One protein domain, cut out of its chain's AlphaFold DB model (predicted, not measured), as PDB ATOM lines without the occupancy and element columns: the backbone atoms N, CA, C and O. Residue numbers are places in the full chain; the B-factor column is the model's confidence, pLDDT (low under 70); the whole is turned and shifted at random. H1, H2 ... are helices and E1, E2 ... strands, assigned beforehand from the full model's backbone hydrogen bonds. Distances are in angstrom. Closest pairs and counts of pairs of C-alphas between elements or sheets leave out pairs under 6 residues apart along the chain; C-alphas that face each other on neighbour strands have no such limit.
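This is residues 75 to 151 of the 411 residues of an uncharacterized protein of Pandoraea oxalativorans (UniProt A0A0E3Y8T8). An elongated model has a loose group of short helices toward one end and a two-stranded hairpin, E1 and E2, with a long loop of residues 92 to 108 toward the other. H2 lies near the middle, H1 packs on H2 and H4, and H3 lies off to one side. The printed part has 77 residues, with four named helices and two named strands in the order H1, E1, E2, H2, H3, H4; the sheet, E1 - E2, is antiparallel and the class is mostly helix. The whole is compact, with a radius of gyration of the C-alphas of 12.6 A, and spans 37 by 23 by 20 A.

H1 is residues 75 to 81, 10.0 A long, from C-alpha 75 at (174.436, 211.759, 176.102). E1 is residues 88 to 91 and E2 residues 109 to 112. H2 is residues 114 to 119. H3, residues 128 to 136, is 12.2 A long. H4, residues 141 to 151, is 15.0 A long and ends with C-alpha 151 at (168.809, 220.539, 169.184).

H1 and H2 touch, closest at the C-alphas of Phe 78 and Ser 115, 5.2 A, a steep tilt of 38 degrees, opposite ways. H1 and H4 touch at the C-alphas of Val 77 and Phe 148, 6.2 A, about perpendicular at 77 degrees. H3 and H4 are near each other, with 6 pairs of C-alphas within 10 A. The hairpin E1 and E2 has N 88 and O 112 at 2.8 A, within hydrogen-bond range. H1, H2, H3 and H4 have every O i to N i+4 pair within range.

The C-alphas of Asp 107 and Asn 150 are the two farthest apart, 38.7 A. The printed part has no cut. E1 to E2 is a long link of 17 residues. No printed residue is under 70 in pLDDT.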
ATOM      1  N   ALA A  75     173.427 211.787 175.050       81.94
ATOM      2  CA  ALA A  75     174.436 211.759 176.102       81.94
ATOM      3  C   ALA A  75     175.245 213.059 176.162       81.94
ATOM      4  O   ALA A  75     175.483 213.573 177.250       81.94
ATOM      5  N   HIS A  76     175.602 213.629 175.007       83.31
ATOM      6  CA  HIS A  76     176.313 214.901 174.951       83.31
ATOM      7  C   HIS A  76     175.481 216.053 175.527       83.31
ATOM      8  O   HIS A  76     175.994 216.815 176.340       83.31
ATOM      9  N   VAL A  77     174.192 216.154 175.176       86.06
ATOM     10  CA  VAL A  77     173.298 217.186 175.737       86.06
ATOM     11  C   VAL A  77     173.188 217.040 177.253       86.06
ATOM     12  O   VAL A  77     173.321 218.028 177.971       86.06
ATOM     13  N   PHE A  78     172.989 215.821 177.756       88.12
ATOM     14  CA  PHE A  78     172.861 215.577 179.194       88.12
ATOM     15  C   PHE A  78     174.169 215.897 179.925       88.12
ATOM     16  O   PHE A  78     174.147 216.623 180.917       88.12
ATOM     17  N   ALA A  79     175.309 215.422 179.417       87.75
ATOM     18  CA  ALA A  79     176.620 215.698 179.994       87.75
ATOM     19  C   ALA A  79     176.939 217.199 180.003       87.75
ATOM     20  O   ALA A  79     177.343 217.733 181.029       87.75
ATOM     21  N   GLN A  80     176.696 217.905 178.897       89.44
ATOM     22  CA  GLN A  80     176.977 219.337 178.796       89.44
ATOM     23  C   GLN A  80     176.097 220.172 179.739       89.44
ATOM     24  O   GLN A  80     176.577 221.126 180.348       89.44
ATOM     25  N   ARG A  81     174.805 219.841 179.859       90.69
ATOM     26  CA  ARG A  81     173.846 220.602 180.682       90.69
ATOM     27  C   ARG A  81     173.969 220.333 182.182       90.69
ATOM     28  O   ARG A  81     173.452 221.122 182.973       90.69
ATOM     29  N   LEU A  82     174.619 219.232 182.553       91.75
ATOM     30  CA  LEU A  82     174.799 218.793 183.937       91.75
ATOM     31  C   LEU A  82     176.273 218.779 184.363       91.75
ATOM     32  O   LEU A  82     176.586 218.225 185.409       91.75
ATOM     33  N   ALA A  83     177.176 219.374 183.579       90.44
ATOM     34  CA  ALA A  83     178.618 219.343 183.835       90.44
ATOM     35  C   ALA A  83     179.020 219.977 185.182       90.44
ATOM     36  O   ALA A  83     180.046 219.623 185.756       90.44
ATOM     37  N   ASP A  84     178.223 220.921 185.684       89.00
ATOM     38  CA  ASP A  84     178.391 221.594 186.976       89.00
ATOM     39  C   ASP A  84     177.695 220.869 188.140       89.00
ATOM     40  O   ASP A  84     177.892 221.223 189.306       89.00
ATOM     41  N   VAL A  85     176.870 219.860 187.848       90.44
ATOM     42  CA  VAL A  85     176.153 219.093 188.865       90.44
ATOM     43  C   VAL A  85     177.110 218.073 189.459       90.44
ATOM     44  O   VAL A  85     177.692 217.254 188.752       90.44
ATOM     45  N   ARG A  86     177.272 218.118 190.783       89.06
ATOM     46  CA  ARG A  86     178.162 217.190 191.482       89.06
ATOM     47  C   ARG A  86     177.702 215.738 191.278       89.06
ATOM     48  O   ARG A  86     176.492 215.493 191.326       89.06
ATOM     49  N   PRO A  87     178.643 214.792 191.113       91.12
ATOM     50  CA  PRO A  87     178.334 213.371 191.132       91.12
ATOM     51  C   PRO A  87     177.591 212.968 192.406       91.12
ATOM     52  O   PRO A  87     177.728 213.596 193.460       91.12
ATOM     53  N   VAL A  88     176.798 211.910 192.292       90.00
ATOM     54  CA  VAL A  88     176.022 211.344 193.388       90.00
ATOM     55  C   VAL A  88     176.583 209.973 193.726       90.00
ATOM     56  O   VAL A  88     176.641 209.102 192.859       90.00
ATOM     57  N   CYS A  89     176.959 209.781 194.990       92.50
ATOM     58  CA  CYS A  89     177.379 208.480 195.493       92.50
ATOM     59  C   CYS A  89     176.176 207.543 195.557       92.50
ATOM     60  O   CYS A  89     175.198 207.799 196.272       92.50
ATOM     61  N   VAL A  90     176.268 206.439 194.827       91.56
ATOM     62  CA  VAL A  90     175.278 205.367 194.841       91.56
ATOM     63  C   VAL A  90     175.928 204.039 195.207       91.56
ATOM     64  O   VAL A  90     177.133 203.853 195.040       91.56
ATOM     65  N   VAL A  91     175.116 203.104 195.691       91.19
ATOM     66  CA  VAL A  91     175.544 201.748 196.035       91.19
ATOM     67  C   VAL A  91     175.010 200.781 194.994       91.19
ATOM     68  O   VAL A  91     173.811 200.790 194.710       91.19
ATOM     69  N   GLY A  92     175.872 199.936 194.428       87.44
ATOM     70  CA  GLY A  92     175.446 198.870 193.525       87.44
ATOM     71  C   GLY A  92     174.488 197.899 194.221       87.44
ATOM     72  O   GLY A  92     174.776 197.388 195.300       87.44
ATOM     73  N   ALA A  93     173.333 197.644 193.609       84.25
ATOM     74  CA  ALA A  93     172.275 196.836 194.208       84.25
ATOM     75  C   ALA A  93     172.233 195.430 193.598       84.25
ATOM     76  O   ALA A  93     172.281 195.272 192.375       84.25
ATOM     77  N   ARG A  94     172.086 194.414 194.459       78.25
ATOM     78  CA  ARG A  94     171.767 193.031 194.051       78.25
ATOM     79  C   ARG A  94     170.305 192.861 193.664       78.25
ATOM     80  O   ARG A  94     169.975 191.930 192.939       78.25
ATOM     81  N   ASP A  95     169.450 193.718 194.212       77.62
ATOM     82  CA  ASP A  95     168.018 193.692 193.977       77.62
ATOM     83  C   ASP A  95     167.686 194.341 192.630       77.62
ATOM     84  O   ASP A  95     167.981 195.517 192.381       77.62
ATOM     85  N   ASP A  96     167.021 193.567 191.776       70.31
ATOM     86  CA  ASP A  96     166.532 194.006 190.478       70.31
ATOM     87  C   ASP A  96     165.428 195.063 190.608       70.31
ATOM     88  O   ASP A  96     165.119 195.704 189.614       70.31
ATOM     89  N   ALA A  97     164.848 195.316 191.783       71.44
ATOM     90  CA  ALA A  97     163.955 196.458 192.016       71.44
ATOM     91  C   ALA A  97     164.709 197.767 192.337       71.44
ATOM     92  O   ALA A  97     164.121 198.849 192.302       71.44
ATOM     93  N   GLN A  98     166.016 197.688 192.612       76.19
ATOM     94  CA  GLN A  98     166.859 198.809 193.053       76.19
ATOM     95  C   GLN A  98     168.060 199.072 192.125       76.19
ATOM     96  O   GLN A  98     168.916 199.900 192.420       76.19
ATOM     97  N   ASN A  99     168.160 198.370 190.994       81.12
ATOM     98  CA  ASN A  99     169.296 198.485 190.078       81.12
ATOM     99  C   ASN A  99     168.990 199.393 188.872       81.12
ATOM    100  O   ASN A  99     168.217 199.056 187.991       81.12
ATOM    101  N   CYS A 100     169.625 200.541 188.740       80.88
ATOM    102  CA  CYS A 100     169.394 201.457 187.623       80.88
ATOM    103  C   CYS A 100     170.071 201.053 186.302       80.88
ATOM    104  O   CYS A 100     170.323 201.912 185.469       80.88
ATOM    105  N   LEU A 101     170.420 199.770 186.128       80.69
ATOM    106  CA  LEU A 101     171.177 199.247 184.983       80.69
ATOM    107  C   LEU A 101     172.440 200.069 184.707       80.69
ATOM    108  O   LEU A 101     172.811 200.326 183.566       80.69
ATOM    109  N   LEU A 102     173.104 200.483 185.785       81.19
ATOM    110  CA  LEU A 102     174.354 201.240 185.754       81.19
ATOM    111  C   LEU A 102     175.587 200.319 185.731       81.19
ATOM    112  O   LEU A 102     176.708 200.813 185.815       81.19
ATOM    113  N   ASP A 103     175.381 199.000 185.651       79.38
ATOM    114  CA  ASP A 103     176.421 197.960 185.669       79.38
ATOM    115  C   ASP A 103     177.412 198.121 186.833       79.38
ATOM    116  O   ASP A 103     178.622 197.955 186.694       79.38
ATOM    117  N   LEU A 104     176.884 198.490 188.002       85.00
ATOM    118  CA  LEU A 104     177.681 198.663 189.211       85.00
ATOM    119  C   LEU A 104     177.877 197.312 189.896       85.00
ATOM    120  O   LEU A 104     176.901 196.567 190.046       85.00
ATOM    121  N   PRO A 105     179.095 197.006 190.374       84.62
ATOM    122  CA  PRO A 105     179.305 195.848 191.224       84.62
ATOM    123  C   PRO A 105     178.411 195.932 192.470       84.62
ATOM    124  O   PRO A 105     178.284 197.015 193.050       84.62
ATOM    125  N   PRO A 106     177.803 194.817 192.907       85.12
ATOM    126  CA  PRO A 106     177.037 194.779 194.144       85.12
ATOM    127  C   PRO A 106     177.811 195.329 195.339       85.12
ATOM    128  O   PRO A 106     178.995 195.034 195.494       85.12
ATOM    129  N   ASP A 107     177.126 196.099 196.182       86.81
ATOM    130  CA  ASP A 107     177.640 196.668 197.432       86.81
ATOM    131  C   ASP A 107     178.794 197.682 197.240       86.81
ATOM    132  O   ASP A 107     179.335 198.213 198.210       86.81
ATOM    133  N   ALA A 108     179.163 198.003 195.994       89.44
ATOM    134  CA  ALA A 108     180.185 198.998 195.696       89.44
ATOM    135  C   ALA A 108     179.616 200.417 195.782       89.44
ATOM    136  O   ALA A 108     178.590 200.722 195.175       89.44
ATOM    137  N   HIS A 109     180.330 201.288 196.495       92.62
ATOM    138  CA  HIS A 109     180.034 202.714 196.610       92.62
ATOM    139  C   HIS A 109     180.763 203.465 195.498       92.62
ATOM    140  O   HIS A 109     181.994 203.467 195.455       92.62
ATOM    141  N   ILE A 110     180.011 204.057 194.574       91.56
ATOM    142  CA  ILE A 110     180.565 204.684 193.373       91.56
ATOM    143  C   ILE A 110     179.888 206.035 193.164       91.56
ATOM    144  O   ILE A 110     178.660 206.133 193.153       91.56
ATOM    145  N   ASP A 111     180.697 207.073 192.962       92.25
ATOM    146  CA  ASP A 111     180.221 208.380 192.525       92.25
ATOM    147  C   ASP A 111     179.851 208.332 191.044       92.25
ATOM    148  O   ASP A 111     180.666 207.977 190.189       92.25
ATOM    149  N   ILE A 112     178.606 208.688 190.738       89.88
ATOM    150  CA  ILE A 112     178.072 208.663 189.379       89.88
ATOM    151  C   ILE A 112     177.576 210.042 188.985       89.88
ATOM    152  O   ILE A 112     176.827 210.689 189.718       89.88
ATOM    153  N   ASP A 113     177.956 210.473 187.785       90.88
ATOM    154  CA  ASP A 113     177.471 211.719 187.208       90.88
ATOM    155  C   ASP A 113     175.944 211.724 187.106       90.88
ATOM    156  O   ASP A 113     175.317 210.756 186.657       90.88
ATOM    157  N   ALA A 114     175.330 212.861 187.441       88.94
ATOM    158  CA  ALA A 114     173.887 213.039 187.305       88.94
ATOM    159  C   ALA A 114     173.414 212.770 185.866       88.94
ATOM    160  O   ALA A 114     172.335 212.216 185.662       88.94
ATOM    161  N   SER A 115     174.243 213.091 184.865       88.38
ATOM    162  CA  SER A 115     173.967 212.782 183.459       88.38
ATOM    163  C   SER A 115     173.764 211.287 183.233       88.38
ATOM    164  O   SER A 115     172.789 210.918 182.590       88.38
ATOM    165  N   ARG A 116     174.604 210.419 183.805       86.88
ATOM    166  CA  ARG A 116     174.490 208.961 183.662       86.88
ATOM    167  C   ARG A 116     173.238 208.420 184.357       86.88
ATOM    168  O   ARG A 116     172.556 207.581 183.781       86.88
ATOM    169  N   LEU A 117     172.883 208.947 185.533       85.88
ATOM    170  CA  LEU A 117     171.644 208.585 186.238       85.88
ATOM    171  C   LEU A 117     170.386 208.979 185.453       85.88
ATOM    172  O   LEU A 117     169.473 208.169 185.305       85.88
ATOM    173  N   LEU A 118     170.338 210.206 184.929       85.94
ATOM    174  CA  LEU A 118     169.207 210.693 184.134       85.94
ATOM    175  C   LEU A 118     169.132 209.995 182.769       85.94
ATOM    176  O   LEU A 118     168.045 209.668 182.295       85.94
ATOM    177  N   LEU A 119     170.282 209.714 182.147       82.44
ATOM    178  CA  LEU A 119     170.352 208.905 180.932       82.44
ATOM    179  C   LEU A 119     169.887 207.473 181.173       82.44
ATOM    180  O   LEU A 119     169.402 206.891 180.222       82.44
ATOM    181  N   ALA A 120     169.995 206.936 182.387       80.12
ATOM    182  CA  ALA A 120     169.437 205.640 182.769       80.12
ATOM    183  C   ALA A 120     167.976 205.735 183.265       80.12
ATOM    184  O   ALA A 120     167.479 204.843 183.940       80.12
ATOM    185  N   GLY A 121     167.282 206.861 183.049       80.38
ATOM    186  CA  GLY A 121     165.903 207.051 183.525       80.38
ATOM    187  C   GLY A 121     165.744 207.041 185.052       80.38
ATOM    188  O   GLY A 121     164.628 207.078 185.561       80.38
ATOM    189  N   CYS A 122     166.845 207.051 185.799       83.06
ATOM    190  CA  CYS A 122     166.878 206.838 187.238       83.06
ATOM    191  C   CYS A 122     166.928 208.134 188.041       83.06
ATOM    192  O   CYS A 122     167.525 208.212 189.120       83.06
ATOM    193  N   GLU A 123     166.241 209.158 187.537       85.06
ATOM    194  CA  GLU A 123     166.134 210.463 188.182       85.06
ATOM    195  C   GLU A 123     165.578 210.352 189.609       85.06
ATOM    196  O   GLU A 123     166.006 211.099 190.484       85.06
ATOM    197  N   ALA A 124     164.685 209.394 189.881       82.12
ATOM    198  CA  ALA A 124     164.102 209.161 191.206       82.12
ATOM    199  C   ALA A 124     165.123 208.761 192.289       82.12
ATOM    200  O   ALA A 124     164.827 208.916 193.477       82.12
ATOM    201  N   SER A 125     166.306 208.285 191.888       84.94
ATOM    202  CA  SER A 125     167.423 207.972 192.790       84.94
ATOM    203  C   SER A 125     168.059 209.232 193.373       84.94
ATOM    204  O   SER A 125     168.668 209.186 194.435       84.94
ATOM    205  N   LEU A 126     167.911 210.380 192.708       87.94
ATOM    206  CA  LEU A 126     168.438 211.641 193.209       87.94
ATOM    207  C   LEU A 126     167.683 212.097 194.468       87.94
ATOM    208  O   LEU A 126     166.450 212.032 194.551       87.94
ATOM    209  N   GLY A 127     168.429 212.655 195.426       87.00
ATOM    210  CA  GLY A 127     167.860 213.252 196.634       87.00
ATOM    211  C   GLY A 127     166.787 214.310 196.312       87.00
ATOM    212  O   GLY A 127     166.883 214.996 195.288       87.00
ATOM    213  N   PRO A 128     165.749 214.471 197.157       88.88
ATOM    214  CA  PRO A 128     164.603 215.338 196.867       88.88
ATOM    215  C   PRO A 128     165.003 216.795 196.597       88.88
ATOM    216  O   PRO A 128     164.471 217.401 195.669       88.88
ATOM    217  N   GLU A 129     165.978 217.328 197.338       90.00
ATOM    218  CA  GLU A 129     166.486 218.689 197.130       90.00
ATOM    219  C   GLU A 129     167.182 218.849 195.774       90.00
ATOM    220  O   GLU A 129     166.911 219.811 195.057       90.00
ATOM    221  N   MET A 130     168.000 217.869 195.368       90.56
ATOM    222  CA  MET A 130     168.655 217.872 194.055       90.56
ATOM    223  C   MET A 130     167.619 217.811 192.928       90.56
ATOM    224  O   MET A 130     167.659 218.629 192.013       90.56
ATOM    225  N   ARG A 131     166.632 216.909 193.015       91.00
ATOM    226  CA  ARG A 131     165.548 216.823 192.016       91.00
ATOM    227  C   ARG A 131     164.774 218.129 191.908       91.00
ATOM    228  O   ARG A 131     164.481 218.595 190.809       91.00
ATOM    229  N   LYS A 132     164.462 218.749 193.046       93.38
ATOM    230  CA  LYS A 132     163.767 220.038 193.093       93.38
ATOM    231  C   LYS A 132     164.608 221.152 192.466       93.38
ATOM    232  O   LYS A 132     164.055 221.957 191.720       93.38
ATOM    233  N   ALA A 133     165.914 221.186 192.731       93.94
ATOM    234  CA  ALA A 133     166.845 222.139 192.129       93.94
ATOM    235  C   ALA A 133     166.924 221.961 190.604       93.94
ATOM    236  O   ALA A 133     166.594 222.894 189.871       93.94
ATOM    237  N   LEU A 134     167.209 220.743 190.128       93.06
ATOM    238  CA  LEU A 134     167.258 220.430 188.696       93.06
ATOM    239  C   LEU A 134     165.931 220.750 188.006       93.06
ATOM    240  O   LEU A 134     165.916 221.335 186.927       93.06
ATOM    241  N   SER A 135     164.796 220.434 188.630       92.56
ATOM    242  CA  SER A 135     163.489 220.761 188.062       92.56
ATOM    243  C   SER A 135     163.244 222.270 187.970       92.56
ATOM    244  O   SER A 135     162.703 222.726 186.961       92.56
ATOM    245  N   ARG A 136     163.628 223.060 188.985       94.31
ATOM    246  CA  ARG A 136     163.510 224.533 188.958       94.31
ATOM    247  C   ARG A 136     164.368 225.145 187.855       94.31
ATOM    248  O   ARG A 136     163.928 226.060 187.167       94.31
ATOM    249  N   GLU A 137     165.558 224.599 187.660       94.31
ATOM    250  CA  GLU A 137     166.524 225.045 186.656       94.31
ATOM    251  C   GLU A 137     166.267 224.456 185.267       94.31
ATOM    252  O   GLU A 137     167.028 224.723 184.341       94.31
ATOM    253  N   ARG A 138     165.188 223.676 185.094       92.31
ATOM    254  CA  ARG A 138     164.829 223.029 183.820       92.31
ATOM    255  C   ARG A 138     165.890 222.035 183.320       92.31
ATOM    256  O   ARG A 138     166.078 221.866 182.121       92.31
ATOM    257  N   ARG A 139     166.547 221.343 184.250       91.50
ATOM    258  CA  ARG A 139     167.592 220.329 184.027       91.50
ATOM    259  C   ARG A 139     167.164 218.913 184.434       91.50
ATOM    260  O   ARG A 139     168.003 218.029 184.552       91.50
ATOM    261  N   ASN A 140     165.866 218.695 184.665       88.62
ATOM    262  CA  ASN A 140     165.289 217.357 184.844       88.62
ATOM    263  C   ASN A 140     165.238 216.579 183.518       88.62
ATOM    264  O   ASN A 140     165.300 217.184 182.442       88.62
ATOM    265  N   SER A 141     165.070 215.252 183.586       85.56
ATOM    266  CA  SER A 141     165.157 214.373 182.408       85.56
ATOM    267  C   SER A 141     164.209 214.825 181.305       85.56
ATOM    268  O   SER A 141     164.635 215.074 180.184       85.56
ATOM    269  N   ALA A 142     162.935 215.057 181.639       86.19
ATOM    270  CA  ALA A 142     161.918 215.468 180.672       86.19
ATOM    271  C   ALA A 142     162.252 216.788 179.952       86.19
ATOM    272  O   ALA A 142     161.861 216.995 178.801       86.19
ATOM    273  N   THR A 143     162.951 217.718 180.607       88.94
ATOM    274  CA  THR A 143     163.371 218.957 179.943       88.94
ATOM    275  C   THR A 143     164.622 218.757 179.107       88.94
ATOM    276  O   THR A 143     164.666 219.263 177.990       88.94
ATOM    277  N   LEU A 144     165.578 217.957 179.576       88.56
ATOM    278  CA  LEU A 144     166.756 217.598 178.789       88.56
ATOM    279  C   LEU A 144     166.397 216.799 177.526       88.56
ATOM    280  O   LEU A 144     166.983 217.045 176.475       88.56
ATOM    281  N   GLU A 145     165.380 215.934 177.577       86.56
ATOM    282  CA  GLU A 145     164.837 215.270 176.382       86.56
ATOM    283  C   GLU A 145     164.283 216.271 175.370       86.56
ATOM    284  O   GLU A 145     164.542 216.173 174.170       86.56
ATOM    285  N   ARG A 146     163.528 217.271 175.840       88.19
ATOM    286  CA  ARG A 146     162.995 218.327 174.968       88.19
ATOM    287  C   ARG A 146     164.114 219.171 174.371       88.19
ATOM    288  O   ARG A 146     164.066 219.476 173.184       88.19
ATOM    289  N   GLU A 147     165.123 219.523 175.162       88.69
ATOM    290  CA  GLU A 147     166.312 220.240 174.690       88.69
ATOM    291  C   GLU A 147     167.053 219.441 173.617       88.69
ATOM    292  O   GLU A 147     167.406 219.988 172.573       88.69
ATOM    293  N   PHE A 148     167.223 218.136 173.819       87.00
ATOM    294  CA  PHE A 148     167.815 217.253 172.825       87.00
ATOM    295  C   PHE A 148     166.972 217.169 171.544       87.00
ATOM    296  O   PHE A 148     167.503 217.346 170.445       87.00
ATOM    297  N   ALA A 149     165.654 216.984 171.660       86.56
ATOM    298  CA  ALA A 149     164.745 216.981 170.515       86.56
ATOM    299  C   ALA A 149     164.800 218.310 169.737       86.56
ATOM    300  O   ALA A 149     164.840 218.315 168.502       86.56
ATOM    301  N   ASN A 150     164.873 219.437 170.450       88.62
ATOM    302  CA  ASN A 150     165.024 220.768 169.869       88.62
ATOM    303  C   ASN A 150     166.370 220.928 169.154       88.62
ATOM    304  O   ASN A 150     166.392 221.408 168.018       88.62
ATOM    305  N   ALA A 151     167.474 220.498 169.774       86.75
ATOM    306  CA  ALA A 151     168.809 220.539 169.184       86.75
ATOM    307  C   ALA A 151     168.870 219.703 167.896       86.75
ATOM    308  O   ALA A 151     169.260 220.210 166.844       86.75
TER     309      ALA A 151